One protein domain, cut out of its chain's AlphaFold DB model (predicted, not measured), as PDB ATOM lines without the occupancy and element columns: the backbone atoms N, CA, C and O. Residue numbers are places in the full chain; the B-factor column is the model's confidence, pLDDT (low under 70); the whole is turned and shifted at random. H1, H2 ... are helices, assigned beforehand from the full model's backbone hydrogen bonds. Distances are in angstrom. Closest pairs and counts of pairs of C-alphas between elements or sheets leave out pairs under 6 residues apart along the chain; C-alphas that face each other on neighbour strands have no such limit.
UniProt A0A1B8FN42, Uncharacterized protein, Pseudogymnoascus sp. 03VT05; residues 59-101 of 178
ATOM      1  N   GLN A  59     -41.999  42.471  22.927       88.44
ATOM      2  CA  GLN A  59     -43.376  42.123  22.590       88.44
ATOM      3  C   GLN A  59     -43.435  40.832  21.759       88.44
ATOM      4  O   GLN A  59     -44.229  39.950  22.073       88.44
ATOM      5  N   ILE A  60     -42.541  40.678  20.776       87.88
ATOM      6  CA  ILE A  60     -42.433  39.454  19.962       87.88
ATOM      7  C   ILE A  60     -42.153  38.235  20.856       87.88
ATOM      8  O   ILE A  60     -42.799  37.201  20.712       87.88
ATOM      9  N   LEU A  61     -41.225  38.365  21.809       87.19
ATOM     10  CA  LEU A  61     -40.916  37.314  22.784       87.19
ATOM     11  C   LEU A  61     -42.131  36.949  23.639       87.19
ATOM     12  O   LEU A  61     -42.436  35.767  23.794       87.19
ATOM     13  N   SER A  62     -42.848  37.956  24.151       86.50
ATOM     14  CA  SER A  62     -44.038  37.722  24.973       86.50
ATOM     15  C   SER A  62     -45.162  37.035  24.196       86.50
ATOM     16  O   SER A  62     -45.799  36.127  24.726       86.50
ATOM     17  N   GLU A  63     -45.366  37.408  22.928       88.25
ATOM     18  CA  GLU A  63     -46.363  36.793  22.044       88.25
ATOM     19  C   GLU A  63     -45.977  35.355  21.668       88.25
ATOM     20  O   GLU A  63     -46.839  34.481  21.608       88.25
ATOM     21  N   ALA A  64     -44.682  35.081  21.493       84.44
ATOM     22  CA  ALA A  64     -44.150  33.741  21.246       84.44
ATOM     23  C   ALA A  64     -44.133  32.839  22.501       84.44
ATOM     24  O   ALA A  64     -43.748  31.675  22.421       84.44
ATOM     25  N   GLY A  65     -44.540  33.352  23.668       83.75
ATOM     26  CA  GLY A  65     -44.563  32.608  24.930       83.75
ATOM     27  C   GLY A  65     -43.208  32.516  25.643       83.75
ATOM     28  O   GLY A  65     -43.119  31.899  26.708       83.75
ATOM     29  N   HIS A  66     -42.167  33.171  25.126       79.94
ATOM     30  CA  HIS A  66     -40.845  33.237  25.744       79.94
ATOM     31  C   HIS A  66     -40.796  34.375  26.774       79.94
ATOM     32  O   HIS A  66     -40.632  35.543  26.433       79.94
ATOM     33  N   HIS A  67     -40.959  34.026  28.056       74.00
ATOM     34  CA  HIS A  67     -41.009  34.995  29.164       74.00
ATOM     35  C   HIS A  67     -39.662  35.217  29.859       74.00
ATOM     36  O   HIS A  67     -39.518  36.182  30.605       74.00
ATOM     37  N   ASP A  68     -38.688  34.332  29.633       78.94
ATOM     38  CA  ASP A  68     -37.332  34.504  30.143       78.94
ATOM     39  C   ASP A  68     -36.515  35.340  29.143       78.94
ATOM     40  O   ASP A  68     -36.231  34.863  28.038       78.94
ATOM     41  N   PRO A  69     -36.141  36.584  29.495       69.44
ATOM     42  CA  PRO A  69     -35.397  37.458  28.605       69.44
ATOM     43  C   PRO A  69     -33.970  36.971  28.344       69.44
ATOM     44  O   PRO A  69     -33.362  37.497  27.419       69.44
ATOM     45  N   GLU A  70     -33.426  36.008  29.098       74.62
ATOM     46  CA  GLU A  70     -32.060  35.485  28.912       74.62
ATOM     47  C   GLU A  70     -32.003  34.080  28.287       74.62
ATOM     48  O   GLU A  70     -30.913  33.577  27.997       74.62
ATOM     49  N   ALA A  71     -33.154  33.467  27.992       77.00
ATOM     50  CA  ALA A  71     -33.260  32.122  27.416       77.00
ATOM     51  C   ALA A  71     -32.942  32.059  25.905       77.00
ATOM     52  O   ALA A  71     -33.683  31.475  25.118       77.00
ATOM     53  N   TYR A  72     -31.826  32.653  25.483       77.50
ATOM     54  CA  TYR A  72     -31.301  32.577  24.116       77.50
ATOM     55  C   TYR A  72     -29.821  32.169  24.106       77.50
ATOM     56  O   TYR A  72     -29.191  32.112  25.161       77.50
ATOM     57  N   GLN A  73     -29.230  31.875  22.940       74.00
ATOM     58  CA  GLN A  73     -27.797  31.543  22.818       74.00
ATOM     59  C   GLN A  73     -26.978  32.660  22.159       74.00
ATOM     60  O   GLN A  73     -25.843  32.916  22.560       74.00
ATOM     61  N   ARG A  74     -27.533  33.344  21.162       76.00
ATOM     62  CA  ARG A  74     -26.894  34.400  20.363       76.00
ATOM     63  C   ARG A  74     -27.765  35.648  20.308       76.00
ATOM     64  O   ARG A  74     -27.281  36.737  20.629       76.00
ATOM     65  N   SER A  75     -29.032  35.479  19.945       80.56
ATOM     66  CA  SER A  75     -30.019  36.544  19.781       80.56
ATOM     67  C   SER A  75     -31.330  36.161  20.469       80.56
ATOM     68  O   SER A  75     -31.724  35.002  20.403       80.56
ATOM     69  N   PRO A  76     -32.075  37.114  21.052       82.56
ATOM     70  CA  PRO A  76     -33.421  36.839  21.552       82.56
ATOM     71  C   PRO A  76     -34.362  36.227  20.498       82.56
ATOM     72  O   PRO A  76     -35.348  35.599  20.850       82.56
ATOM     73  N   LEU A  77     -34.054  36.368  19.204       81.56
ATOM     74  CA  LEU A  77     -34.822  35.789  18.099       81.56
ATOM     75  C   LEU A  77     -34.366  34.377  17.681       81.56
ATOM     76  O   LEU A  77     -34.828  33.876  16.661       81.56
ATOM     77  N   ASP A  78     -33.479  33.721  18.437       77.06
ATOM     78  CA  ASP A  78     -32.970  32.379  18.101       77.06
ATOM     79  C   ASP A  78     -34.086  31.322  17.979       77.06
ATOM     80  O   ASP A  78     -33.927  30.350  17.249       77.06
ATOM     81  N   PHE A  79     -35.228  31.517  18.649       79.06
ATOM     82  CA  PHE A  79     -36.376  30.605  18.571       79.06
ATOM     83  C   PHE A  79     -37.027  30.554  17.175       79.06
ATOM     84  O   PHE A  79     -37.732  29.594  16.872       79.06
ATOM     85  N   ILE A  80     -36.803  31.571  16.332       78.50
ATOM     86  CA  ILE A  80     -37.332  31.640  14.958       78.50
ATOM     87  C   ILE A  80     -36.599  30.664  14.032       78.50
ATOM     88  O   ILE A  80     -37.178  30.199  13.053       78.50
ATOM     89  N   ASP A  81     -35.347  30.333  14.347       70.31
ATOM     90  CA  ASP A  81     -34.542  29.352  13.619       70.31
ATOM     91  C   ASP A  81     -34.328  28.099  14.490       70.31
ATOM     92  O   ASP A  81     -33.243  27.897  15.056       70.31
ATOM     93  N   PRO A  82     -35.355  27.233  14.617       62.56
ATOM     94  CA  PRO A  82     -35.265  26.003  15.393       62.56
ATOM     95  C   PRO A  82     -34.415  24.920  14.702       62.56
ATOM     96  O   PRO A  82     -34.548  23.751  15.061       62.56
ATOM     97  N   SER A  83     -33.567  25.253  13.717       59.16
ATOM     98  CA  SER A  83     -32.936  24.232  12.878       59.16
ATOM     99  C   SER A  83     -32.012  23.296  13.686       59.16
ATOM    100  O   SER A  83     -31.060  23.744  14.339       59.16
ATOM    101  N   PRO A  84     -32.252  21.967  13.631       63.22
ATOM    102  CA  PRO A  84     -31.380  20.938  14.194       63.22
ATOM    103  C   PRO A  84     -30.210  20.598  13.256       63.22
ATOM    104  O   PRO A  84     -29.574  19.555  13.412       63.22
ATOM    105  N   TYR A  85     -29.925  21.457  12.272       74.12
ATOM    106  CA  TYR A  85     -28.908  21.206  11.263       74.12
ATOM    107  C   TYR A  85     -27.543  20.999  11.929       74.12
ATOM    108  O   TYR A  85     -27.018  21.888  12.607       74.12
ATOM    109  N   VAL A  86     -26.960  19.808  11.761       76.88
ATOM    110  CA  VAL A  86     -25.784  19.382  12.541       76.88
ATOM    111  C   VAL A  86     -24.583  20.289  12.323       76.88
ATOM    112  O   VAL A  86     -23.881  20.603  13.282       76.88
ATOM    113  N   ILE A  87     -24.356  20.764  11.098       77.69
ATOM    114  CA  ILE A  87     -23.269  21.713  10.820       77.69
ATOM    115  C   ILE A  87     -23.538  23.050  11.520       77.69
ATOM    116  O   ILE A  87     -22.629  23.615  12.131       77.69
ATOM    117  N   GLY A  88     -24.790  23.517  11.518       77.88
ATOM    118  CA  GLY A  88     -25.208  24.697  12.274       77.88
ATOM    119  C   GLY A  88     -24.986  24.536  13.777       77.88
ATOM    120  O   GLY A  88     -24.453  25.441  14.420       77.88
ATOM    121  N   LEU A  89     -25.300  23.367  14.334       78.12
ATOM    122  CA  LEU A  89     -25.092  23.048  15.745       78.12
ATOM    123  C   LEU A  89     -23.603  22.960  16.111       78.12
ATOM    124  O   LEU A  89     -23.173  23.561  17.095       78.12
ATOM    125  N   LEU A  90     -22.795  22.265  15.306       79.06
ATOM    126  CA  LEU A  90     -21.343  22.186  15.487       79.06
ATOM    127  C   LEU A  90     -20.703  23.575  15.429       79.06
ATOM    128  O   LEU A  90     -19.885  23.913  16.285       79.06
ATOM    129  N   TRP A  91     -21.120  24.408  14.474       77.94
ATOM    130  CA  TRP A  91     -20.676  25.795  14.382       77.94
ATOM    131  C   TRP A  91     -21.108  26.624  15.598       77.94
ATOM    132  O   TRP A  91     -20.311  27.396  16.134       77.94
ATOM    133  N   ARG A  92     -22.345  26.439  16.088       75.56
ATOM    134  CA  ARG A  92     -22.849  27.054  17.331       75.56
ATOM    135  C   ARG A  92     -21.958  26.708  18.523       75.56
ATOM    136  O   ARG A  92     -21.515  27.632  19.203       75.56
ATOM    137  N   TYR A  93     -21.618  25.438  18.723       75.25
ATOM    138  CA  TYR A  93     -20.712  25.017  19.797       75.25
ATOM    139  C   TYR A  93     -19.283  25.530  19.623       75.25
ATOM    140  O   TYR A  93     -18.686  25.982  20.596       75.25
ATOM    141  N   TYR A  94     -18.739  25.498  18.404       75.38
ATOM    142  CA  TYR A  94     -17.382  25.972  18.119       75.38
ATOM    143  C   TYR A  94     -17.209  27.457  18.461       75.38
ATOM    144  O   TYR A  94     -16.262  27.848  19.139       75.38
ATOM    145  N   VAL A  95     -18.160  28.284  18.033       71.88
ATOM    146  CA  VAL A  95     -18.167  29.726  18.306       71.88
ATOM    147  C   VAL A  95     -18.453  30.024  19.782       71.88
ATOM    148  O   VAL A  95     -17.985  31.027  20.320       71.88
ATOM    149  N   HIS A  96     -19.220  29.155  20.441       68.69
ATOM    150  CA  HIS A  96     -19.641  29.305  21.829       68.69
ATOM    151  C   HIS A  96     -18.897  28.353  22.767       68.69
ATOM    152  O   HIS A  96     -19.505  27.787  23.676       68.69
ATOM    153  N   LEU A  97     -17.590  28.160  22.553       69.31
ATOM    154  CA  LEU A  97     -16.744  27.276  23.356       69.31
ATOM    155  C   LEU A  97     -16.568  27.825  24.791       69.31
ATOM    156  O   LEU A  97     -15.516  28.319  25.198       69.31
ATOM    157  N   HIS A  98     -17.645  27.745  25.570       54.53
ATOM    158  CA  HIS A  98     -17.817  28.302  26.908       54.53
ATOM    159  C   HIS A  98     -16.847  27.677  27.920       54.53
ATOM    160  O   HIS A  98     -16.473  28.313  28.900       54.53
ATOM    161  N   SER A  99     -16.378  26.450  27.663       55.06
ATOM    162  CA  SER A  99     -15.414  25.751  28.520       55.06
ATOM    163  C   SER A  99     -14.031  26.406  28.562       55.06
ATOM    164  O   SER A  99     -13.309  26.196  29.531       55.06
ATOM    165  N   LEU A 100     -13.660  27.211  27.556       67.75
ATOM    166  CA  LEU A 100     -12.383  27.933  27.532       67.75
ATOM    167  C   LEU A 100     -12.504  29.399  27.971       67.75
ATOM    168  O   LEU A 100     -11.495  30.096  28.012       67.75
ATOM    169  N   GLY A 101     -13.712  29.881  28.293       64.81
ATOM    170  CA  GLY A 101     -13.933  31.259  28.752       64.81
ATOM    171  C   GLY A 101     -13.605  32.345  27.717       64.81
ATOM    172  O   GLY A 101     -13.490  33.511  28.084       64.81
TER     173      GLY A 101
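This is residues 59 to 101 of the 178 residues of an uncharacterized protein of Pseudogymnoascus sp. 03VT05 (UniProt A0A1B8FN42). This is a chain with little regular structure: a very short helix, H1, at one end of a flat outline, a long winding link through the middle, and a longer helix, H2, at the other end. Residues 81 to 91, of which 86 to 91 belong to H2, stand free. The printed part has 43 residues, with two named helices, H1 then H2, and no named strand; the class is all helix, with 15 residues in named elements. The whole is loose, with a radius of gyration of the C-alphas of 12.3 A, and spans 33 by 24 by 10 A.

H1, residues 59 to 63, and H2, residues 86 to 95, are apart. In both, each O i to N i+4 pair is within hydrogen-bond range.

H1 begins at C-alpha 59, (-43.376, 42.123, 22.590). H2 is 14.1 A long and ends at C-alpha 95, (-18.167, 29.726, 18.306).

The C-alphas farthest apart, of Glu 63 and Leu 100, are separated by 35.5 A. The link of residues 64 to 85 is long. The printed part has no cut. Residues 69, 82 to 84 and 96 to 101 have pLDDT under 70.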